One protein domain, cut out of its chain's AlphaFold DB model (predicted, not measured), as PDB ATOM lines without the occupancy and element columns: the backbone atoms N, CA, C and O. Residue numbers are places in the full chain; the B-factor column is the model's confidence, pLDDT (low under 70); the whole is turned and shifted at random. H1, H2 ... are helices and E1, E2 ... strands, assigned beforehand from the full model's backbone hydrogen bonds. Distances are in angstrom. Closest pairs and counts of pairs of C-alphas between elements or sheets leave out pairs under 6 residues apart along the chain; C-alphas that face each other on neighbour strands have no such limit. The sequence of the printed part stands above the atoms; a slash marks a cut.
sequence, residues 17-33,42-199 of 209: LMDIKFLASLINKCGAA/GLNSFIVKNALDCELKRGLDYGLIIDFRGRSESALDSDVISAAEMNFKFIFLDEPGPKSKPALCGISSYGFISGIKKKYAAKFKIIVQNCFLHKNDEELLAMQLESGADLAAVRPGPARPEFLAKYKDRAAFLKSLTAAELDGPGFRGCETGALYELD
ATOM      1  N   LEU A  17     152.694 108.921 164.042       54.66
ATOM      2  CA  LEU A  17     152.443 109.478 165.383       54.66
ATOM      3  C   LEU A  17     151.097 109.060 166.005       54.66
ATOM      4  O   LEU A  17     150.720 109.602 167.040       54.66
ATOM      5  N   MET A  18     150.334 108.166 165.369       60.94
ATOM      6  CA  MET A  18     148.954 107.884 165.778       60.94
ATOM      7  C   MET A  18     148.804 106.453 166.292       60.94
ATOM      8  O   MET A  18     149.111 105.503 165.576       60.94
ATOM      9  N   ASP A  19     148.322 106.320 167.529       75.88
ATOM     10  CA  ASP A  19     148.001 105.032 168.149       75.88
ATOM     11  C   ASP A  19     146.782 104.399 167.457       75.88
ATOM     12  O   ASP A  19     145.777 105.065 167.186       75.88
ATOM     13  N   ILE A  20     146.857 103.092 167.203       82.06
ATOM     14  CA  ILE A  20     145.769 102.308 166.625       82.06
ATOM     15  C   ILE A  20     144.490 102.371 167.472       82.06
ATOM     16  O   ILE A  20     143.394 102.439 166.917       82.06
ATOM     17  N   LYS A  21     144.612 102.443 168.804       82.81
ATOM     18  CA  LYS A  21     143.469 102.560 169.727       82.81
ATOM     19  C   LYS A  21     142.746 103.885 169.564       82.81
ATOM     20  O   LYS A  21     141.516 103.952 169.597       82.81
ATOM     21  N   PHE A  22     143.513 104.950 169.357       77.44
ATOM     22  CA  PHE A  22     142.957 106.265 169.088       77.44
ATOM     23  C   PHE A  22     142.216 106.281 167.744       77.44
ATOM     24  O   PHE A  22     141.078 106.749 167.683       77.44
ATOM     25  N   LEU A  23     142.809 105.701 166.694       77.12
ATOM     26  CA  LEU A  23     142.153 105.552 165.389       77.12
ATOM     27  C   LEU A  23     140.858 104.747 165.474       77.12
ATOM     28  O   LEU A  23     139.836 105.177 164.945       77.12
ATOM     29  N   ALA A  24     140.878 103.616 166.175       82.88
ATOM     30  CA  ALA A  24     139.699 102.790 166.389       82.88
ATOM     31  C   ALA A  24     138.591 103.562 167.130       82.88
ATOM     32  O   ALA A  24     137.424 103.528 166.730       82.88
ATOM     33  N   SER A  25     138.950 104.329 168.167       76.25
ATOM     34  CA  SER A  25     138.007 105.202 168.875       76.25
ATOM     35  C   SER A  25     137.381 106.242 167.943       76.25
ATOM     36  O   SER A  25     136.167 106.448 167.984       76.25
ATOM     37  N   LEU A  26     138.181 106.868 167.077       75.12
ATOM     38  CA  LEU A  26     137.704 107.854 166.111       75.12
ATOM     39  C   LEU A  26     136.757 107.228 165.080       75.12
ATOM     40  O   LEU A  26     135.660 107.740 164.872       75.12
ATOM     41  N   ILE A  27     137.137 106.091 164.497       79.25
ATOM     42  CA  ILE A  27     136.309 105.324 163.555       79.25
ATOM     43  C   ILE A  27     134.947 104.984 164.175       79.25
ATOM     44  O   ILE A  27     133.916 105.141 163.520       79.25
ATOM     45  N   ASN A  28     134.926 104.556 165.441       78.69
ATOM     46  CA  ASN A  28     133.689 104.250 166.156       78.69
ATOM     47  C   ASN A  28     132.854 105.504 166.444       78.69
ATOM     48  O   ASN A  28     131.648 105.486 166.214       78.69
ATOM     49  N   LYS A  29     133.475 106.602 166.889       72.19
ATOM     50  CA  LYS A  29     132.776 107.873 167.148       72.19
ATOM     51  C   LYS A  29     132.149 108.464 165.889       72.19
ATOM     52  O   LYS A  29     131.050 108.999 165.953       72.19
ATOM     53  N   CYS A  30     132.834 108.355 164.756       67.12
ATOM     54  CA  CYS A  30     132.331 108.810 163.464       67.12
ATOM     55  C   CYS A  30     131.354 107.816 162.817       67.12
ATOM     56  O   CYS A  30     130.812 108.120 161.761       67.12
ATOM     57  N   GLY A  31     131.162 106.626 163.397       71.62
ATOM     58  CA  GLY A  31     130.316 105.579 162.826       71.62
ATOM     59  C   GLY A  31     130.788 105.079 161.459       71.62
ATOM     60  O   GLY A  31     129.974 104.578 160.690       71.62
ATOM     61  N   ALA A  32     132.077 105.224 161.128       77.31
ATOM     62  CA  ALA A  32     132.562 104.976 159.774       77.31
ATOM     63  C   ALA A  32     132.372 103.509 159.363       77.31
ATOM     64  O   ALA A  32     132.705 102.596 160.116       77.31
ATOM     65  N   ALA A  33     131.835 103.275 158.171       83.00
ATOM     66  CA  ALA A  33     131.601 101.938 157.628       83.00
ATOM     67  C   ALA A  33     132.679 101.522 156.616       83.00
ATOM     68  O   ALA A  33     132.865 100.331 156.363       83.00
ATOM     69  N   GLY A  42     152.470  99.650 150.042       69.25
ATOM     70  CA  GLY A  42     151.371  98.747 150.431       69.25
ATOM     71  C   GLY A  42     151.512  98.060 151.796       69.25
ATOM     72  O   GLY A  42     150.527  97.945 152.523       69.25
ATOM     73  N   LEU A  43     152.729  97.689 152.216       81.38
ATOM     74  CA  LEU A  43     152.961  96.956 153.474       81.38
ATOM     75  C   LEU A  43     152.418  97.682 154.717       81.38
ATOM     76  O   LEU A  43     151.836  97.056 155.600       81.38
ATOM     77  N   ASN A  44     152.562  99.008 154.781       81.75
ATOM     78  CA  ASN A  44     152.085  99.781 155.930       81.75
ATOM     79  C   ASN A  44     150.555  99.794 156.009       81.75
ATOM     80  O   ASN A  44     149.999  99.683 157.101       81.75
ATOM     81  N   SER A  45     149.868  99.885 154.869       86.81
ATOM     82  CA  SER A  45     148.407  99.794 154.812       86.81
ATOM     83  C   SER A  45     147.915  98.430 155.297       86.81
ATOM     84  O   SER A  45     146.967  98.349 156.072       86.81
ATOM     85  N   PHE A  46     148.607  97.357 154.928       88.94
ATOM     86  CA  PHE A  46     148.279  96.000 155.365       88.94
ATOM     87  C   PHE A  46     148.446  95.801 156.878       88.94
ATOM     88  O   PHE A  46     147.538  95.297 157.543       88.94
ATOM     89  N   ILE A  47     149.555  96.276 157.451       88.00
ATOM     90  CA  ILE A  47     149.789  96.229 158.905       88.00
ATOM     91  C   ILE A  47     148.710  97.020 159.655       88.00
ATOM     92  O   ILE A  47     148.151  96.527 160.636       88.00
ATOM     93  N   VAL A  48     148.380  98.225 159.178       86.94
ATOM     94  CA  VAL A  48     147.358  99.079 159.801       86.94
ATOM     95  C   VAL A  48     145.977  98.432 159.741       86.94
ATOM     96  O   VAL A  48     145.281  98.439 160.754       86.94
ATOM     97  N   LYS A  49     145.591  97.824 158.610       91.19
ATOM     98  CA  LYS A  49     144.325  97.083 158.508       91.19
ATOM     99  C   LYS A  49     144.236  95.983 159.564       91.19
ATOM    100  O   LYS A  49     143.266  95.942 160.310       91.19
ATOM    101  N   ASN A  50     145.251  95.122 159.657       90.69
ATOM    102  CA  ASN A  50     145.247  94.018 160.622       90.69
ATOM    103  C   ASN A  50     145.151  94.524 162.066       90.69
ATOM    104  O   ASN A  50     144.415  93.964 162.876       90.69
ATOM    105  N   ALA A  51     145.868  95.602 162.388       89.38
ATOM    106  CA  ALA A  51     145.819  96.195 163.716       89.38
ATOM    107  C   ALA A  51     144.436  96.809 164.026       89.38
ATOM    108  O   ALA A  51     143.936  96.643 165.138       89.38
ATOM    109  N   LEU A  52     143.788  97.455 163.047       89.06
ATOM    110  CA  LEU A  52     142.418  97.963 163.181       89.06
ATOM    111  C   LEU A  52     141.394  96.836 163.345       89.06
ATOM    112  O   LEU A  52     140.523  96.951 164.205       89.06
ATOM    113  N   ASP A  53     141.509  95.751 162.578       91.06
ATOM    114  CA  ASP A  53     140.608  94.595 162.678       91.06
ATOM    115  C   ASP A  53     140.664  93.960 164.077       91.06
ATOM    116  O   ASP A  53     139.624  93.661 164.672       91.06
ATOM    117  N   CYS A  54     141.869  93.829 164.645       90.62
ATOM    118  CA  CYS A  54     142.071  93.340 166.011       90.62
ATOM    119  C   CYS A  54     141.452  94.260 167.079       90.62
ATOM    120  O   CYS A  54     140.901  93.771 168.068       90.62
ATOM    121  N   GLU A  55     141.552  95.579 166.897       91.25
ATOM    122  CA  GLU A  55     141.105  96.566 167.885       91.25
ATOM    123  C   GLU A  55     139.588  96.815 167.823       91.25
ATOM    124  O   GLU A  55     138.914  96.829 168.851       91.25
ATOM    125  N   LEU A  56     139.026  96.991 166.622       87.50
ATOM    126  CA  LEU A  56     137.625  97.382 166.426       87.50
ATOM    127  C   LEU A  56     136.636  96.239 166.648       87.50
ATOM    128  O   LEU A  56     135.482  96.506 166.991       87.50
ATOM    129  N   LYS A  57     137.062  94.985 166.429       84.12
ATOM    130  CA  LYS A  57     136.241  93.766 166.578       84.12
ATOM    131  C   LYS A  57     134.872  93.840 165.879       84.12
ATOM    132  O   LYS A  57     133.923  93.172 166.288       84.12
ATOM    133  N   ARG A  58     134.760  94.645 164.820       85.69
ATOM    134  CA  ARG A  58     133.582  94.766 163.952       85.69
ATOM    135  C   ARG A  58     134.015  94.808 162.495       85.69
ATOM    136  O   ARG A  58     135.117  95.256 162.194       85.69
ATOM    137  N   GLY A  59     133.130  94.379 161.600       84.31
ATOM    138  CA  GLY A  59     133.382  94.446 160.165       84.31
ATOM    139  C   GLY A  59     133.462  95.892 159.671       84.31
ATOM    140  O   GLY A  59     132.595  96.711 159.987       84.31
ATOM    141  N   LEU A  60     134.492  96.174 158.879       86.31
ATOM    142  CA  LEU A  60     134.632  97.382 158.078       86.31
ATOM    143  C   LEU A  60     134.899  96.990 156.633       86.31
ATOM    144  O   LEU A  60     135.613  96.021 156.366       86.31
ATOM    145  N   ASP A  61     134.384  97.787 155.704       90.94
ATOM    146  CA  ASP A  61     134.868  97.718 154.337       90.94
ATOM    147  C   ASP A  61     136.210  98.461 154.248       90.94
ATOM    148  O   ASP A  61     136.320  99.613 154.673       90.94
ATOM    149  N   TYR A  62     137.227  97.829 153.665       91.31
ATOM    150  CA  TYR A  62     138.527  98.466 153.454       91.31
ATOM    151  C   TYR A  62     138.785  98.765 151.984       91.31
ATOM    152  O   TYR A  62     138.499  97.944 151.106       91.31
ATOM    153  N   GLY A  63     139.376  99.930 151.732       91.38
ATOM    154  CA  GLY A  63     139.905 100.325 150.436       91.38
ATOM    155  C   GLY A  63     141.402 100.602 150.489       91.38
ATOM    156  O   GLY A  63     141.892 101.197 151.446       91.38
ATOM    157  N   LEU A  64     142.137 100.165 149.470       90.88
ATOM    158  CA  LEU A  64     143.546 100.503 149.309       90.88
ATOM    159  C   LEU A  64     143.648 101.667 148.329       90.88
ATOM    160  O   LEU A  64     143.196 101.539 147.192       90.88
ATOM    161  N   ILE A  65     144.229 102.785 148.761       87.50
ATOM    162  CA  ILE A  65     144.588 103.871 147.848       87.50
ATOM    163  C   ILE A  65     145.971 103.568 147.275       87.50
ATOM    164  O   ILE A  65     146.925 103.359 148.028       87.50
ATOM    165  N   ILE A  66     146.057 103.539 145.949       84.38
ATOM    166  CA  ILE A  66     147.272 103.263 145.190       84.38
ATOM    167  C   ILE A  66     147.696 104.543 144.471       84.38
ATOM    168  O   ILE A  66     146.954 105.065 143.639       84.38
ATOM    169  N   ASP A  67     148.912 105.011 144.764       79.00
ATOM    170  CA  ASP A  67     149.596 106.009 143.938       79.00
ATOM    171  C   ASP A  67     150.121 105.328 142.673       79.00
ATOM    172  O   ASP A  67     151.047 104.507 142.710       79.00
ATOM    173  N   PHE A  68     149.499 105.675 141.551       72.69
ATOM    174  CA  PHE A  68     149.757 105.047 140.269       72.69
ATOM    175  C   PHE A  68     151.076 105.505 139.617       72.69
ATOM    176  O   PHE A  68     151.660 104.763 138.828       72.69
ATOM    177  N   ARG A  69     151.603 106.698 139.946       68.56
ATOM    178  CA  ARG A  69     152.809 107.237 139.278       68.56
ATOM    179  C   ARG A  69     154.113 106.896 139.968       68.56
ATOM    180  O   ARG A  69     155.136 106.805 139.289       68.56
ATOM    181  N   GLY A  70     154.094 106.734 141.287       68.81
ATOM    182  CA  GLY A  70     155.293 106.530 142.100       68.81
ATOM    183  C   GLY A  70     155.902 105.125 142.041       68.81
ATOM    184  O   GLY A  70     156.885 104.875 142.739       68.81
ATOM    185  N   ARG A  71     155.328 104.188 141.272       75.62
ATOM    186  CA  ARG A  71     155.594 102.751 141.440       75.62
ATOM    187  C   ARG A  71     155.833 102.017 140.125       75.62
ATOM    188  O   ARG A  71     155.301 102.392 139.087       75.62
ATOM    189  N   SER A  72     156.646 100.961 140.188       81.62
ATOM    190  CA  SER A  72     156.808 100.005 139.089       81.62
ATOM    191  C   SER A  72     155.562  99.132 138.939       81.62
ATOM    192  O   SER A  72     154.828  98.925 139.903       81.62
ATOM    193  N   GLU A  73     155.370  98.554 137.753       81.88
ATOM    194  CA  GLU A  73     154.301  97.578 137.493       81.88
ATOM    195  C   GLU A  73     154.317  96.427 138.507       81.88
ATOM    196  O   GLU A  73     153.303  96.144 139.134       81.88
ATOM    197  N   SER A  74     155.489  95.843 138.772       83.88
ATOM    198  CA  SER A  74     155.644  94.771 139.763       83.88
ATOM    199  C   SER A  74     155.196  95.173 141.171       83.88
ATOM    200  O   SER A  74     154.628  94.367 141.905       83.88
ATOM    201  N   ALA A  75     155.434  96.428 141.557       84.06
ATOM    202  CA  ALA A  75     155.037  96.937 142.858       84.06
ATOM    203  C   ALA A  75     153.526  97.202 142.922       84.06
ATOM    204  O   ALA A  75     152.947  97.039 143.991       84.06
ATOM    205  N   LEU A  76     152.901  97.610 141.814       85.81
ATOM    206  CA  LEU A  76     151.449  97.772 141.709       85.81
ATOM    207  C   LEU A  76     150.740  96.409 141.727       85.81
ATOM    208  O   LEU A  76     149.785  96.229 142.477       85.81
ATOM    209  N   ASP A  77     151.249  95.431 140.978       87.25
ATOM    210  CA  ASP A  77     150.731  94.059 140.969       87.25
ATOM    211  C   ASP A  77     150.818  93.415 142.357       87.25
ATOM    212  O   ASP A  77     149.847  92.821 142.828       87.25
ATOM    213  N   SER A  78     151.950  93.587 143.048       88.38
ATOM    214  CA  SER A  78     152.115  93.102 144.422       88.38
ATOM    215  C   SER A  78     151.067  93.688 145.369       88.38
ATOM    216  O   SER A  78     150.521  92.959 146.193       88.38
ATOM    217  N   ASP A  79     150.763  94.980 145.256       88.62
ATOM    218  CA  ASP A  79     149.745  95.622 146.089       88.62
ATOM    219  C   ASP A  79     148.346  95.071 145.805       88.62
ATOM    220  O   ASP A  79     147.589  94.825 146.743       88.62
ATOM    221  N   VAL A  80     148.001  94.851 144.533       89.88
ATOM    222  CA  VAL A  80     146.703  94.281 144.141       89.88
ATOM    223  C   VAL A  80     146.563  92.851 144.664       89.88
ATOM    224  O   VAL A  80     145.510  92.493 145.194       89.88
ATOM    225  N   ILE A  81     147.619  92.038 144.566       90.94
ATOM    226  CA  ILE A  81     147.641  90.674 145.111       90.94
ATOM    227  C   ILE A  81     147.422  90.709 146.625       90.94
ATOM    228  O   ILE A  81     146.493  90.074 147.123       90.94
ATOM    229  N   SER A  82     148.208  91.501 147.353       90.44
ATOM    230  CA  SER A  82     148.086  91.590 148.811       90.44
ATOM    231  C   SER A  82     146.739  92.173 149.250       90.44
ATOM    232  O   SER A  82     146.135  91.688 150.204       90.44
ATOM    233  N   ALA A  83     146.194  93.150 148.521       91.25
ATOM    234  CA  ALA A  83     144.849  93.661 148.766       91.25
ATOM    235  C   ALA A  83     143.788  92.557 148.615       91.25
ATOM    236  O   ALA A  83     142.855  92.481 149.418       91.25
ATOM    237  N   ALA A  84     143.948  91.670 147.628       91.31
ATOM    238  CA  ALA A  84     143.026  90.564 147.377       91.31
ATOM    239  C   ALA A  84     143.104  89.506 148.480       91.31
ATOM    240  O   ALA A  84     142.076  88.960 148.874       91.31
ATOM    241  N   GLU A  85     144.309  89.202 148.957       90.25
ATOM    242  CA  GLU A  85     144.546  88.254 150.051       90.25
ATOM    243  C   GLU A  85     144.022  88.783 151.388       90.25
ATOM    244  O   GLU A  85     143.539  88.020 152.223       90.25
ATOM    245  N   MET A  86     144.050  90.102 151.575       89.50
ATOM    246  CA  MET A  86     143.600  90.760 152.799       89.50
ATOM    247  C   MET A  86     142.137  91.210 152.767       89.50
ATOM    248  O   MET A  86     141.700  91.919 153.677       89.50
ATOM    249  N   ASN A  87     141.372  90.778 151.761       90.56
ATOM    250  CA  ASN A  87     139.947  91.077 151.596       90.56
ATOM    251  C   ASN A  87     139.635  92.581 151.568       90.56
ATOM    252  O   ASN A  87     138.641  93.036 152.137       90.56
ATOM    253  N   PHE A  88     140.484  93.371 150.912       91.88
ATOM    254  CA  PHE A  88     140.096  94.728 150.547       91.88
ATOM    255  C   PHE A  88     138.958  94.668 149.534       91.88
ATOM    256  O   PHE A  88     139.006  93.916 148.565       91.88
ATOM    257  N   LYS A  89     137.940  95.494 149.757       91.62
ATOM    258  CA  LYS A  89     136.765  95.595 148.889       91.62
ATOM    259  C   LYS A  89     136.970  96.617 147.778       91.62
ATOM    260  O   LYS A  89     136.385  96.478 146.704       91.62
ATOM    261  N   PHE A  90     137.800  97.629 148.033       90.62
ATOM    262  CA  PHE A  90     138.025  98.736 147.113       90.62
ATOM    263  C   PHE A  90     139.500  98.896 146.738       90.62
ATOM    264  O   PHE A  90     140.382  98.800 147.592       90.62
ATOM    265  N   ILE A  91     139.747  99.220 145.471       90.75
ATOM    266  CA  ILE A  91     141.003  99.811 145.004       90.75
ATOM    267  C   ILE A  91     140.683 101.235 144.570       90.75
ATOM    268  O   ILE A  91     139.856 101.432 143.687       90.75
ATOM    269  N   PHE A  92     141.314 102.215 145.201       88.44
ATOM    270  CA  PHE A  92     141.195 103.620 144.845       88.44
ATOM    271  C   PHE A  92     142.468 104.038 144.111       88.44
ATOM    272  O   PHE A  92     143.552 104.022 144.691       88.44
ATOM    273  N   LEU A  93     142.344 104.424 142.846       85.56
ATOM    274  CA  LEU A  93     143.447 104.932 142.039       85.56
ATOM    275  C   LEU A  93     143.572 106.439 142.254       85.56
ATOM    276  O   LEU A  93     142.715 107.207 141.813       85.56
ATOM    277  N   ASP A  94     144.624 106.846 142.963       79.50
ATOM    278  CA  ASP A  94     144.964 108.256 143.143       79.50
ATOM    279  C   ASP A  94     145.687 108.738 141.887       79.50
ATOM    280  O   ASP A  94     146.847 108.393 141.635       79.50
ATOM    281  N   GLU A  95     144.954 109.484 141.061       69.38
ATOM    282  CA  GLU A  95     145.500 110.088 139.860       69.38
ATOM    283  C   GLU A  95     146.240 111.390 140.203       69.38
ATOM    284  O   GLU A  95     145.760 112.250 140.948       69.38
ATOM    285  N   PRO A  96     147.421 111.575 139.615       54.78
ATOM    286  CA  PRO A  96     148.337 112.649 139.912       54.78
ATOM    287  C   PRO A  96     147.828 113.975 139.328       54.78
ATOM    288  O   PRO A  96     147.374 114.053 138.187       54.78
ATOM    289  N   GLY A  97     147.977 115.063 140.083       51.50
ATOM    290  CA  GLY A  97     147.619 116.402 139.611       51.50
ATOM    291  C   GLY A  97     148.493 116.911 138.442       51.50
ATOM    292  O   GLY A  97     149.539 116.335 138.129       51.50
ATOM    293  N   PRO A  98     148.147 118.061 137.839       43.88
ATOM    294  CA  PRO A  98     148.809 118.619 136.649       43.88
ATOM    295  C   PRO A  98     150.305 118.966 136.808       43.88
ATOM    296  O   PRO A  98     150.981 119.228 135.820       43.88
ATOM    297  N   LYS A  99     150.853 118.964 138.033       50.75
ATOM    298  CA  LYS A  99     152.275 119.258 138.324       50.75
ATOM    299  C   LYS A  99     153.120 118.017 138.632       50.75
ATOM    300  O   LYS A  99     154.227 118.128 139.157       50.75
ATOM    301  N   SER A 100     152.592 116.833 138.364       52.53
ATOM    302  CA  SER A 100     153.210 115.586 138.809       52.53
ATOM    303  C   SER A 100     154.253 115.069 137.829       52.53
ATOM    304  O   SER A 100     154.112 115.224 136.616       52.53
ATOM    305  N   LYS A 101     155.270 114.381 138.360       58.25
ATOM    306  CA  LYS A 101     156.300 113.688 137.570       58.25
ATOM    307  C   LYS A 101     155.672 112.667 136.603       58.25
ATOM    308  O   LYS A 101     154.552 112.228 136.867       58.25
ATOM    309  N   PRO A 102     156.354 112.275 135.513       58.59
ATOM    310  CA  PRO A 102     155.919 111.170 134.654       58.59
ATOM    311  C   PRO A 102     155.697 109.877 135.453       58.59
ATOM    312  O   PRO A 102     156.358 109.664 136.470       58.59
ATOM    313  N   ALA A 103     154.766 109.028 135.008       61.69
ATOM    314  CA  ALA A 103     154.505 107.738 135.645       61.69
ATOM    315  C   ALA A 103     155.719 106.805 135.504       61.69
ATOM    316  O   ALA A 103     156.249 106.658 134.405       61.69
ATOM    317  N   LEU A 104     156.135 106.154 136.594       60.75
ATOM    318  CA  LEU A 104     157.264 105.213 136.589       60.75
ATOM    319  C   LEU A 104     156.971 103.916 135.823       60.75
ATOM    320  O   LEU A 104     157.888 103.338 135.249       60.75
ATOM    321  N   CYS A 105     155.721 103.451 135.806       61.50
ATOM    322  CA  CYS A 105     155.352 102.179 135.187       61.50
ATOM    323  C   CYS A 105     155.031 102.270 133.686       61.50
ATOM    324  O   CYS A 105     154.920 101.232 133.051       61.50
ATOM    325  N   GLY A 106     154.862 103.465 133.103       62.91
ATOM    326  CA  GLY A 106     154.488 103.634 131.686       62.91
ATOM    327  C   GLY A 106     153.111 103.067 131.291       62.91
ATOM    328  O   GLY A 106     152.695 103.219 130.145       62.91
ATOM    329  N   ILE A 107     152.394 102.439 132.225       71.44
ATOM    330  CA  ILE A 107     151.052 101.888 132.034       71.44
ATOM    331  C   ILE A 107     150.045 103.022 132.208       71.44
ATOM    332  O   ILE A 107     150.202 103.871 133.083       71.44
ATOM    333  N   SER A 108     149.007 103.051 131.376       78.62
ATOM    334  CA  SER A 108     147.873 103.951 131.571       78.62
ATOM    335  C   SER A 108     146.928 103.402 132.639       78.62
ATOM    336  O   SER A 108     146.764 102.190 132.783       78.62
ATOM    337  N   SER A 109     146.240 104.271 133.371       81.31
ATOM    338  CA  SER A 109     145.306 103.824 134.408       81.31
ATOM    339  C   SER A 109     144.160 102.982 133.856       81.31
ATOM    340  O   SER A 109     143.833 101.962 134.449       81.31
ATOM    341  N   TYR A 110     143.612 103.307 132.684       82.44
ATOM    342  CA  TYR A 110     142.608 102.462 132.025       82.44
ATOM    343  C   TYR A 110     143.154 101.061 131.670       82.44
ATOM    344  O   TYR A 110     142.473 100.054 131.876       82.44
ATOM    345  N   GLY A 111     144.418 100.960 131.235       85.12
ATOM    346  CA  GLY A 111     145.083  99.678 130.988       85.12
ATOM    347  C   GLY A 111     145.262  98.859 132.267       85.12
ATOM    348  O   GLY A 111     144.985  97.657 132.285       85.12
ATOM    349  N   PHE A 112     145.639  99.524 133.359       87.12
ATOM    350  CA  PHE A 112     145.749  98.909 134.680       87.12
ATOM    351  C   PHE A 112     144.399  98.401 135.200       87.12
ATOM    352  O   PHE A 112     144.300  97.251 135.628       87.12
ATOM    353  N   ILE A 113     143.338  99.206 135.087       89.06
ATOM    354  CA  ILE A 113     141.963  98.830 135.454       89.06
ATOM    355  C   ILE A 113     141.532  97.581 134.683       89.06
ATOM    356  O   ILE A 113     141.079  96.611 135.296       89.06
ATOM    357  N   SER A 114     141.733  97.562 133.360       89.00
ATOM    358  CA  SER A 114     141.404  96.401 132.526       89.00
ATOM    359  C   SER A 114     142.170  95.149 132.972       89.00
ATOM    360  O   SER A 114     141.592  94.064 133.069       89.00
ATOM    361  N   GLY A 115     143.458  95.292 133.305       89.38
ATOM    362  CA  GLY A 115     144.286  94.212 133.843       89.38
ATOM    363  C   GLY A 115     143.756  93.655 135.166       89.38
ATOM    364  O   GLY A 115     143.598  92.436 135.302       89.38
ATOM    365  N   ILE A 116     143.411  94.534 136.114       89.62
ATOM    366  CA  ILE A 116     142.812  94.137 137.395       89.62
ATOM    367  C   ILE A 116     141.473  93.451 137.162       89.62
ATOM    368  O   ILE A 116     141.248  92.382 137.719       89.62
ATOM    369  N   LYS A 117     140.580  94.007 136.339       89.56
ATOM    370  CA  LYS A 117     139.268  93.396 136.096       89.56
ATOM    371  C   LYS A 117     139.394  92.032 135.423       89.56
ATOM    372  O   LYS A 117     138.718  91.102 135.842       89.56
ATOM    373  N   LYS A 118     140.315  91.836 134.480       89.25
ATOM    374  CA  LYS A 118     140.542  90.509 133.879       89.25
ATOM    375  C   LYS A 118     140.994  89.458 134.898       89.25
ATOM    376  O   LYS A 118     140.540  88.321 134.832       89.25
ATOM    377  N   LYS A 119     141.876  89.825 135.835       88.50
ATOM    378  CA  LYS A 119     142.467  88.887 136.810       88.50
ATOM    379  C   LYS A 119     141.654  88.749 138.109       88.50
ATOM    380  O   LYS A 119     141.669  87.698 138.741       88.50
ATOM    381  N   TYR A 120     140.947  89.804 138.508       85.88
ATOM    382  CA  TYR A 120     140.351  89.978 139.837       85.88
ATOM    383  C   TYR A 120     138.936  90.589 139.800       85.88
ATOM    384  O   TYR A 120     138.493  91.115 140.820       85.88
ATOM    385  N   ALA A 121     138.213  90.529 138.669       65.31
ATOM    386  CA  ALA A 121     136.913  91.198 138.444       65.31
ATOM    387  C   ALA A 121     135.933  91.145 139.624       65.31
ATOM    388  O   ALA A 121     135.286  92.146 139.925       65.31
ATOM    389  N   ALA A 122     135.822  89.991 140.287       73.19
ATOM    390  CA  ALA A 122     134.878  89.779 141.381       73.19
ATOM    391  C   ALA A 122     135.380  90.264 142.755       73.19
ATOM    392  O   ALA A 122     134.585  90.353 143.686       73.19
ATOM    393  N   LYS A 123     136.680  90.551 142.907       83.12
ATOM    394  CA  LYS A 123     137.289  90.855 144.212       83.12
ATOM    395  C   LYS A 123     137.208  92.328 144.591       83.12
ATOM    396  O   LYS A 123     137.062  92.629 145.769       83.12
ATOM    397  N   PHE A 124     137.285  93.229 143.613       87.62
ATOM    398  CA  PHE A 124     137.395  94.659 143.883       87.62
ATOM    399  C   PHE A 124     136.360  95.494 143.153       87.62
ATOM    400  O   PHE A 124     136.092  95.316 141.956       87.62
ATOM    401  N   LYS A 125     135.890  96.505 143.873       88.88
ATOM    402  CA  LYS A 125     135.327  97.716 143.298       88.88
ATOM    403  C   LYS A 125     136.443  98.730 143.074       88.88
ATOM    404  O   LYS A 125     137.240  98.982 143.975       88.88
ATOM    405  N   ILE A 126     136.540  99.261 141.863       87.94
ATOM    406  CA  ILE A 126     137.603 100.188 141.477       87.94
ATOM    407  C   ILE A 126     137.047 101.607 141.489       87.94
ATOM    408  O   ILE A 126     136.046 101.891 140.838       87.94
ATOM    409  N   ILE A 127     137.709 102.481 142.235       86.25
ATOM    410  CA  ILE A 127     137.397 103.900 142.352       86.25
ATOM    411  C   ILE A 127     138.528 104.664 141.674       86.25
ATOM    412  O   ILE A 127     139.693 104.428 141.987       86.25
ATOM    413  N   VAL A 128     138.205 105.570 140.761       81.06
ATOM    414  CA  VAL A 128     139.191 106.449 140.124       81.06
ATOM    415  C   VAL A 128     139.065 107.864 140.654       81.06
ATOM    416  O   VAL A 128     137.959 108.358 140.882       81.06
ATOM    417  N   GLN A 129     140.199 108.526 140.863       77.50
ATOM    418  CA  GLN A 129     140.191 109.931 141.226       77.50
ATOM    419  C   GLN A 129     139.837 110.798 140.021       77.50
ATOM    420  O   GLN A 129     140.552 110.794 139.024       77.50
ATOM    421  N   ASN A 130     138.786 111.605 140.143       71.31
ATOM    422  CA  ASN A 130     138.495 112.665 139.187       71.31
ATOM    423  C   ASN A 130     138.956 114.009 139.767       71.31
ATOM    424  O   ASN A 130     138.350 114.537 140.696       71.31
ATOM    425  N   CYS A 131     140.029 114.576 139.219       55.78
ATOM    426  CA  CYS A 131     140.556 115.890 139.605       55.78
ATOM    427  C   CYS A 131     139.922 117.041 138.797       55.78
ATOM    428  O   CYS A 131     140.592 118.015 138.480       55.78
ATOM    429  N   PHE A 132     138.632 116.940 138.489       55.91
ATOM    430  CA  PHE A 132     137.772 117.990 137.942       55.91
ATOM    431  C   PHE A 132     138.196 118.644 136.611       55.91
ATOM    432  O   PHE A 132     138.747 119.749 136.569       55.91
ATOM    433  N   LEU A 133     137.681 118.032 135.540       58.22
ATOM    434  CA  LEU A 133     136.996 118.704 134.423       58.22
ATOM    435  C   LEU A 133     137.847 119.676 133.590       58.22
ATOM    436  O   LEU A 133     137.384 120.747 133.184       58.22
ATOM    437  N   HIS A 134     139.079 119.284 133.270       53.44
ATOM    438  CA  HIS A 134     139.629 119.607 131.956       53.44
ATOM    439  C   HIS A 134     139.051 118.621 130.923       53.44
ATOM    440  O   HIS A 134     138.793 117.470 131.259       53.44
ATOM    441  N   LYS A 135     138.874 119.024 129.654       58.81
ATOM    442  CA  LYS A 135     138.325 118.133 128.605       58.81
ATOM    443  C   LYS A 135     139.088 116.798 128.511       58.81
ATOM    444  O   LYS A 135     138.494 115.736 128.403       58.81
ATOM    445  N   ASN A 136     140.412 116.857 128.646       61.81
ATOM    446  CA  ASN A 136     141.267 115.665 128.641       61.81
ATOM    447  C   ASN A 136     141.016 114.723 129.841       61.81
ATOM    448  O   ASN A 136     141.269 113.527 129.728       61.81
ATOM    449  N   ASP A 137     140.529 115.237 130.977       68.44
ATOM    450  CA  ASP A 137     140.195 114.419 132.151       68.44
ATOM    451  C   ASP A 137     138.848 113.704 131.966       68.44
ATOM    452  O   ASP A 137     138.660 112.605 132.478       68.44
ATOM    453  N   GLU A 138     137.921 114.300 131.206       68.25
ATOM    454  CA  GLU A 138     136.632 113.688 130.852       68.25
ATOM    455  C   GLU A 138     136.830 112.500 129.899       68.25
ATOM    456  O   GLU A 138     136.273 111.428 130.131       68.25
ATOM    457  N   GLU A 139     137.681 112.657 128.880       72.12
ATOM    458  CA  GLU A 139     138.059 111.566 127.970       72.12
ATOM    459  C   GLU A 139     138.774 110.432 128.721       72.12
ATOM    460  O   GLU A 139     138.457 109.255 128.532       72.12
ATOM    461  N   LEU A 140     139.705 110.767 129.624       76.88
ATOM    462  CA  LEU A 140     140.372 109.772 130.464       76.88
ATOM    463  C   LEU A 140     139.383 109.036 131.370       76.88
ATOM    464  O   LEU A 140     139.436 107.808 131.459       76.88
ATOM    465  N   LEU A 141     138.473 109.763 132.016       76.88
ATOM    466  CA  LEU A 141     137.460 109.171 132.879       76.88
ATOM    467  C   LEU A 141     136.538 108.224 132.103       76.88
ATOM    468  O   LEU A 141     136.264 107.123 132.581       76.88
ATOM    469  N   ALA A 142     136.094 108.616 130.906       76.25
ATOM    470  CA  ALA A 142     135.291 107.754 130.043       76.25
ATOM    471  C   ALA A 142     136.031 106.440 129.740       76.25
ATOM    472  O   ALA A 142     135.497 105.361 129.995       76.25
ATOM    473  N   MET A 143     137.304 106.519 129.332       82.06
ATOM    474  CA  MET A 143     138.132 105.332 129.080       82.06
ATOM    475  C   MET A 143     138.320 104.456 130.330       82.06
ATOM    476  O   MET A 143     138.358 103.226 130.235       82.06
ATOM    477  N   GLN A 144     138.454 105.057 131.515       84.94
ATOM    478  CA  GLN A 144     138.575 104.330 132.782       84.94
ATOM    479  C   GLN A 144     137.285 103.583 133.144       84.94
ATOM    480  O   GLN A 144     137.349 102.427 133.571       84.94
ATOM    481  N   LEU A 145     136.124 104.217 132.951       82.75
ATOM    482  CA  LEU A 145     134.808 103.605 133.163       82.75
ATOM    483  C   LEU A 145     134.564 102.460 132.173       82.75
ATOM    484  O   LEU A 145     134.216 101.359 132.598       82.75
ATOM    485  N   GLU A 146     134.845 102.663 130.884       83.12
ATOM    486  CA  GLU A 146     134.770 101.614 129.851       83.12
ATOM    487  C   GLU A 146     135.708 100.436 130.144       83.12
ATOM    488  O   GLU A 146     135.380  99.277 129.883       83.12
ATOM    489  N   SER A 147     136.864 100.715 130.748       86.81
ATOM    490  CA  SER A 147     137.817  99.685 131.177       86.81
ATOM    491  C   SER A 147     137.386  98.941 132.445       86.81
ATOM    492  O   SER A 147     138.003  97.931 132.798       86.81
ATOM    493  N   GLY A 148     136.327  99.407 133.115       86.38
ATOM    494  CA  GLY A 148     135.683  98.739 134.240       86.38
ATOM    495  C   GLY A 148     135.854  99.422 135.597       86.38
ATOM    496  O   GLY A 148     135.702  98.746 136.613       86.38
ATOM    497  N   ALA A 149     136.181 100.716 135.667       84.50
ATOM    498  CA  ALA A 149     136.043 101.450 136.926       84.50
ATOM    499  C   ALA A 149     134.576 101.424 137.392       84.50
ATOM    500  O   ALA A 149     133.662 101.587 136.590       84.50
ATOM    501  N   ASP A 150     134.347 101.198 138.687       83.25
ATOM    502  CA  ASP A 150     132.995 101.128 139.245       83.25
ATOM    503  C   ASP A 150     132.492 102.507 139.696       83.25
ATOM    504  O   ASP A 150     131.286 102.734 139.704       83.25
ATOM    505  N   LEU A 151     133.399 103.405 140.102       77.50
ATOM    506  CA  LEU A 151     133.074 104.758 140.558       77.50
ATOM    507  C   LEU A 151     134.179 105.752 140.218       77.50
ATOM    508  O   LEU A 151     135.360 105.408 140.197       77.50
ATOM    509  N   ALA A 152     133.788 107.015 140.103       75.94
ATOM    510  CA  ALA A 152     134.692 108.147 140.220       75.94
ATOM    511  C   ALA A 152     134.496 108.820 141.579       75.94
ATOM    512  O   ALA A 152     133.359 108.964 142.035       75.94
ATOM    513  N   ALA A 153     135.593 109.241 142.205       73.44
ATOM    514  CA  ALA A 153     135.563 110.001 143.443       73.44
ATOM    515  C   ALA A 153     136.583 111.135 143.449       73.44
ATOM    516  O   ALA A 153     137.549 111.147 142.694       73.44
ATOM    517  N   VAL A 154     136.380 112.099 144.338       68.12
ATOM    518  CA  VAL A 154     137.294 113.228 144.526       68.12
ATOM    519  C   VAL A 154     137.771 113.208 145.966       68.12
ATOM    520  O   VAL A 154     136.958 113.075 146.878       68.12
ATOM    521  N   ARG A 155     139.076 113.370 146.192       66.62
ATOM    522  CA  ARG A 155     139.612 113.477 147.550       66.62
ATOM    523  C   ARG A 155     139.149 114.756 148.271       66.62
ATOM    524  O   ARG A 155     139.033 115.802 147.632       66.62
ATOM    525  N   PRO A 156     138.979 114.704 149.607       60.09
ATOM    526  CA  PRO A 156     138.605 115.836 150.457       60.09
ATOM    527  C   PRO A 156     139.355 117.158 150.221       60.09
ATOM    528  O   PRO A 156     138.718 118.208 150.168       60.09
ATOM    529  N   GLY A 157     140.678 117.127 150.032       60.78
ATOM    530  CA  GLY A 157     141.476 118.342 149.808       60.78
ATOM    531  C   GLY A 157     141.069 119.119 148.540       60.78
ATOM    532  O   GLY A 157     140.702 120.290 148.635       60.78
ATOM    533  N   PRO A 158     141.086 118.487 147.349       56.62
ATOM    534  CA  PRO A 158     140.597 119.088 146.099       56.62
ATOM    535  C   PRO A 158     139.090 119.408 146.065       56.62
ATOM    536  O   PRO A 158     138.654 120.223 145.257       56.62
ATOM    537  N   ALA A 159     138.300 118.775 146.934       56.62
ATOM    538  CA  ALA A 159     136.838 118.835 147.016       56.62
ATOM    539  C   ALA A 159     136.257 120.077 147.730       56.62
ATOM    540  O   ALA A 159     135.042 120.135 147.961       56.62
ATOM    541  N   ARG A 160     137.079 121.064 148.115       58.50
ATOM    542  CA  ARG A 160     136.589 122.251 148.841       58.50
ATOM    543  C   ARG A 160     135.633 123.074 147.968       58.50
ATOM    544  O   ARG A 160     135.951 123.299 146.799       58.50
ATOM    545  N   PRO A 161     134.517 123.597 148.518       61.25
ATOM    546  CA  PRO A 161     133.534 124.379 147.755       61.25
ATOM    547  C   PRO A 161     134.148 125.521 146.934       61.25
ATOM    548  O   PRO A 161     133.721 125.791 145.817       61.25
ATOM    549  N   GLU A 162     135.206 126.134 147.458       59.91
ATOM    550  CA  GLU A 162     135.994 127.198 146.829       59.91
ATOM    551  C   GLU A 162     136.622 126.755 145.493       59.91
ATOM    552  O   GLU A 162     136.633 127.504 144.517       59.91
ATOM    553  N   PHE A 163     137.106 125.509 145.428       60.41
ATOM    554  CA  PHE A 163     137.682 124.910 144.223       60.41
ATOM    555  C   PHE A 163     136.624 124.334 143.282       60.41
ATOM    556  O   PHE A 163     136.885 124.223 142.086       60.41
ATOM    557  N   LEU A 164     135.437 123.994 143.792       59.56
ATOM    558  CA  LEU A 164     134.311 123.517 142.984       59.56
ATOM    559  C   LEU A 164     133.523 124.659 142.340       59.56
ATOM    560  O   LEU A 164     132.922 124.465 141.287       59.56
ATOM    561  N   ALA A 165     133.555 125.857 142.926       63.19
ATOM    562  CA  ALA A 165     132.825 127.023 142.433       63.19
ATOM    563  C   ALA A 165     133.197 127.405 140.988       63.19
ATOM    564  O   ALA A 165     132.335 127.862 140.239       63.19
ATOM    565  N   LYS A 166     134.445 127.156 140.557       61.00
ATOM    566  CA  LYS A 166     134.881 127.347 139.154       61.00
ATOM    567  C   LYS A 166     134.276 126.338 138.165       61.00
ATOM    568  O   LYS A 166     134.406 126.526 136.963       61.00
ATOM    569  N   TYR A 167     133.613 125.296 138.661       57.34
ATOM    570  CA  TYR A 167     132.969 124.241 137.878       57.34
ATOM    571  C   TYR A 167     131.463 124.164 138.147       57.34
ATOM    572  O   TYR A 167     130.869 123.113 137.940       57.34
ATOM    573  N   LYS A 168     130.836 125.249 138.626       53.69
ATOM    574  CA  LYS A 168     129.454 125.281 139.139       53.69
ATOM    575  C   LYS A 168     128.416 124.592 138.236       53.69
ATOM    576  O   LYS A 168     127.563 123.884 138.757       53.69
ATOM    577  N   ASP A 169     128.538 124.726 136.915       54.25
ATOM    578  CA  ASP A 169     127.598 124.135 135.946       54.25
ATOM    579  C   ASP A 169     127.888 122.651 135.639       54.25
ATOM    580  O   ASP A 169     127.019 121.922 135.174       54.25
ATOM    581  N   ARG A 170     129.105 122.178 135.941       50.62
ATOM    582  CA  ARG A 170     129.564 120.785 135.770       50.62
ATOM    583  C   ARG A 170     129.618 120.000 137.088       50.62
ATOM    584  O   ARG A 170     129.719 118.780 137.085       50.62
ATOM    585  N   ALA A 171     129.541 120.689 138.225       44.25
ATOM    586  CA  ALA A 171     129.491 120.119 139.568       44.25
ATOM    587  C   ALA A 171     128.092 119.583 139.938       44.25
ATOM    588  O   ALA A 171     127.942 118.941 140.975       44.25
ATOM    589  N   ALA A 172     127.078 119.817 139.093       39.75
ATOM    590  CA  ALA A 172     125.694 119.381 139.299       39.75
ATOM    591  C   ALA A 172     125.520 117.848 139.387       39.75
ATOM    592  O   ALA A 172     124.508 117.378 139.897       39.75
ATOM    593  N   PHE A 173     126.516 117.079 138.938       45.31
ATOM    594  CA  PHE A 173     126.517 115.609 138.924       45.31
ATOM    595  C   PHE A 173     127.193 114.986 140.149       45.31
ATOM    596  O   PHE A 173     127.325 113.768 140.232       45.31
ATOM    597  N   LEU A 174     127.674 115.801 141.086       46.06
ATOM    598  CA  LEU A 174     128.412 115.332 142.251       46.06
ATOM    599  C   LEU A 174     127.448 115.082 143.414       46.06
ATOM    600  O   LEU A 174     126.973 116.016 144.064       46.06
ATOM    601  N   LYS A 175     127.204 113.813 143.740       50.06
ATOM    602  CA  LYS A 175     126.547 113.440 144.991       50.06
ATOM    603  C   LYS A 175     127.562 113.543 146.123       50.06
ATOM    604  O   LYS A 175     128.502 112.756 146.206       50.06
ATOM    605  N   SER A 176     127.381 114.532 146.995       48.12
ATOM    606  CA  SER A 176     128.210 114.709 148.190       48.12
ATOM    607  C   SER A 176     128.068 113.510 149.122       48.12
ATOM    608  O   SER A 176     127.000 113.298 149.698       48.12
ATOM    609  N   LEU A 177     129.151 112.762 149.322       52.34
ATOM    610  CA  LEU A 177     129.231 111.732 150.348       52.34
ATOM    611  C   LEU A 177     130.330 112.128 151.337       52.34
ATOM    612  O   LEU A 177     131.462 112.424 150.966       52.34
ATOM    613  N   THR A 178     129.999 112.206 152.622       51.84
ATOM    614  CA  THR A 178     130.911 112.738 153.642       51.84
ATOM    615  C   THR A 178     132.087 111.791 153.873       51.84
ATOM    616  O   THR A 178     131.883 110.662 154.334       51.84
ATOM    617  N   ALA A 179     133.310 112.253 153.604       51.88
ATOM    618  CA  ALA A 179     134.527 111.498 153.866       51.88
ATOM    619  C   ALA A 179     135.579 112.362 154.564       51.88
ATOM    620  O   ALA A 179     135.995 113.401 154.057       51.88
ATOM    621  N   ALA A 180     136.039 111.930 155.733       51.38
ATOM    622  CA  ALA A 180     137.078 112.653 156.458       51.38
ATOM    623  C   ALA A 180     138.462 112.139 156.045       51.38
ATOM    624  O   ALA A 180     138.708 110.932 156.093       51.38
ATOM    625  N   GLU A 181     139.369 113.040 155.668       51.56
ATOM    626  CA  GLU A 181     140.781 112.706 155.484       51.56
ATOM    627  C   GLU A 181     141.573 113.093 156.737       51.56
ATOM    628  O   GLU A 181     141.468 114.212 157.244       51.56
ATOM    629  N   LEU A 182     142.351 112.145 157.260       53.12
ATOM    630  CA  LEU A 182     143.191 112.340 158.439       53.12
ATOM    631  C   LEU A 182     144.660 112.487 158.008       53.12
ATOM    632  O   LEU A 182     145.297 111.495 157.643       53.12
ATOM    633  N   ASP A 183     145.204 113.707 158.083       45.81
ATOM    634  CA  ASP A 183     146.642 113.999 157.916       45.81
ATOM    635  C   ASP A 183     147.272 114.422 159.264       45.81
ATOM    636  O   ASP A 183     146.623 115.058 160.096       45.81
ATOM    637  N   GLY A 184     148.531 114.044 159.519       38.53
ATOM    638  CA  GLY A 184     149.296 114.446 160.723       38.53
ATOM    639  C   GLY A 184     150.308 115.566 160.411       38.53
ATOM    640  O   GLY A 184     150.563 115.784 159.229       38.53
ATOM    641  N   PRO A 185     150.970 116.252 161.382       30.97
ATOM    642  CA  PRO A 185     151.030 116.074 162.839       30.97
ATOM    643  C   PRO A 185     150.364 117.224 163.635       30.97
ATOM    644  O   PRO A 185     150.505 118.398 163.300       30.97
ATOM    645  N   GLY A 186     149.699 116.880 164.745       31.97
ATOM    646  CA  GLY A 186     148.904 117.805 165.561       31.97
ATOM    647  C   GLY A 186     147.608 118.166 164.842       31.97
ATOM    648  O   GLY A 186     147.646 118.906 163.871       31.97
ATOM    649  N   PHE A 187     146.469 117.631 165.289       43.69
ATOM    650  CA  PHE A 187     145.147 117.936 164.732       43.69
ATOM    651  C   PHE A 187     144.879 119.455 164.756       43.69
ATOM    652  O   PHE A 187     144.269 119.974 165.686       43.69
ATOM    653  N   ARG A 188     145.341 120.181 163.732       30.72
ATOM    654  CA  ARG A 188     144.907 121.550 163.422       30.72
ATOM    655  C   ARG A 188     143.637 121.558 162.566       30.72
ATOM    656  O   ARG A 188     143.095 122.624 162.311       30.72
ATOM    657  N   GLY A 189     143.134 120.384 162.192       35.00
ATOM    658  CA  GLY A 189     141.820 120.181 161.597       35.00
ATOM    659  C   GLY A 189     141.725 118.771 161.027       35.00
ATOM    660  O   GLY A 189     142.623 118.339 160.313       35.00
ATOM    661  N   CYS A 190     140.654 118.038 161.336       37.03
ATOM    662  CA  CYS A 190     140.198 117.026 160.390       37.03
ATOM    663  C   CYS A 190     139.820 117.795 159.123       37.03
ATOM    664  O   CYS A 190     138.945 118.660 159.199       37.03
ATOM    665  N   GLU A 191     140.449 117.521 157.981       41.41
ATOM    666  CA  GLU A 191     139.906 118.025 156.723       41.41
ATOM    667  C   GLU A 191     138.683 117.166 156.396       41.41
ATOM    668  O   GLU A 191     138.760 116.093 155.794       41.41
ATOM    669  N   THR A 192     137.527 117.605 156.894       39.38
ATOM    670  CA  THR A 192     136.239 117.085 156.448       39.38
ATOM    671  C   THR A 192     136.053 117.551 155.016       39.38
ATOM    672  O   THR A 192     135.817 118.734 154.772       39.38
ATOM    673  N   GLY A 193     136.184 116.636 154.067       39.38
ATOM    674  CA  GLY A 193     135.730 116.869 152.707       39.38
ATOM    675  C   GLY A 193     134.651 115.868 152.346       39.38
ATOM    676  O   GLY A 193     134.128 115.129 153.181       39.38
ATOM    677  N   ALA A 194     134.274 115.870 151.082       41.50
ATOM    678  CA  ALA A 194     133.359 114.885 150.551       41.50
ATOM    679  C   ALA A 194     134.117 114.025 149.541       41.50
ATOM    680  O   ALA A 194     134.846 114.558 148.705       41.50
ATOM    681  N   LEU A 195     133.934 112.706 149.624       48.50
ATOM    682  CA  LEU A 195     134.067 111.862 148.446       48.50
ATOM    683  C   LEU A 195     132.808 112.136 147.630       48.50
ATOM    684  O   LEU A 195     131.703 111.841 148.070       48.50
ATOM    685  N   TYR A 196     132.949 112.757 146.470       46.72
ATOM    686  CA  TYR A 196     131.804 112.941 145.589       46.72
ATOM    687  C   TYR A 196     131.666 111.728 144.680       46.72
ATOM    688  O   TYR A 196     132.600 111.423 143.951       46.72
ATOM    689  N   GLU A 197     130.526 111.047 144.719       48.12
ATOM    690  CA  GLU A 197     130.160 110.072 143.686       48.12
ATOM    691  C   GLU A 197     129.585 110.841 142.494       48.12
ATOM    692  O   GLU A 197     128.751 111.728 142.680       48.12
ATOM    693  N   LEU A 198     130.030 110.527 141.276       43.25
ATOM    694  CA  LEU A 198     129.374 111.039 140.073       43.25
ATOM    695  C   LEU A 198     128.069 110.271 139.840       43.25
ATOM    696  O   LEU A 198     128.094 109.068 139.579       43.25
ATOM    697  N   ASP A 199     126.939 110.969 139.928       45.28
ATOM    698  CA  ASP A 199     125.617 110.417 139.650       45.28
ATOM    699  C   ASP A 199     125.277 110.536 138.158       45.28
ATOM    700  O   ASP A 199     124.714 111.527 137.683       45.28
TER     701      ASP A 199
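What this domain is: This is residues 17 to 33 and 42 to 199 of the 209 residues of an uncharacterized protein of bacterium ADurb.Bin243 (UniProt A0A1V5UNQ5). A strongly twisted wall of four parallel strands, E1 to E4, has H3 and H4 over one face, while H2 and H5 graze it, so that H2, H3, H4 and H5 follow one another in an arc. The hairpin of E5 and E6 lies next to E4, H1 packs on H2, and H6 lies far out. The 175 printed residues include six named helices and six named strands, in the order H1 H2 E1 H3 E2 H4 E3 H5 E4 H6 E5 E6; the parallel sheet runs E1 E2 E3 E4, the antiparallel one E5 E6, and the class is mixed, helices and strands. The whole is compact, with a radius of gyration of the C-alphas of 16.6 A and spans of 44 by 39 by 29 A.

How they stand to each other: H1, residues 20 to 29, touches H2, residues 42 to 56, at a steep tilt of 63 degrees; their closest C-alphas, of Ala 24 and Leu 56, are 5.8 A apart. H2 only grazes the sheet of E1, residues 61 to 67, E2, residues 90 to 94, E3, residues 125 to 129, and E4, residues 151 to 153. N 64 and O 90 of E1 and E2 are 2.9 A apart, N 93 and O 127 of E2 and E3 2.8 A, and N 153 and O 128 of E3 and E4 2.9 A, each within hydrogen-bond range. H3, residues 73 to 85, and H4, residues 109 to 120, run along the strands on the same face, at heights of 10.0 A and 10.3 A over the sheet, two layers of helices and sheet. H5, residues 135 to 146, only grazes the sheet and touches H4 at a shallow tilt of 11 degrees, closest at the C-alphas of Tyr 110 and Gln 144, 4.5 A. E1, H3, E2; E2, H4, E3; and E3, H5, E4 are strand-helix-strand units, parallel neighbour strands with a helix between, each with a right-handed crossover. H6, residues 161 to 167, touches no helix. E5, residues 174 to 182, and E6, residues 191 to 198, form a hairpin, with N 177 and O 195 3.0 A apart, within hydrogen-bond range; the closest C-alphas of E4 and E6, of Ala 153 and Tyr 196, are 5.2 A apart. Every O i to N i+4 pair is within range in H1 to H5; H6 has 1 of 3, and 2 of 4 O i to N i+3 pairs.

Where its parts are: H1 begins at C-alpha 20, (145.769, 102.308, 166.625). From first to last C-alpha, H2 measures 21.1 A, E1 19.8 A, H3 18.4 A, H5 16.9 A and E5 22.1 A. E5 bends by 59 degrees at residue 177. E6, 20.9 A long, ends at C-alpha 198, (129.374, 111.039, 140.073).

The domain as a whole: The C-alphas farthest apart, of Cys 54 and Asp 169, are 45.4 A apart. Residues 34 to 41 are not printed, with 21.3 A from C-alpha 33 to C-alpha 42. The link from E2 to H4, residues 95 to 108, is long. The mean pLDDT of the printed part is 71.4, and 73 residues are under 70, among them 95 to 106 and 154 to 199.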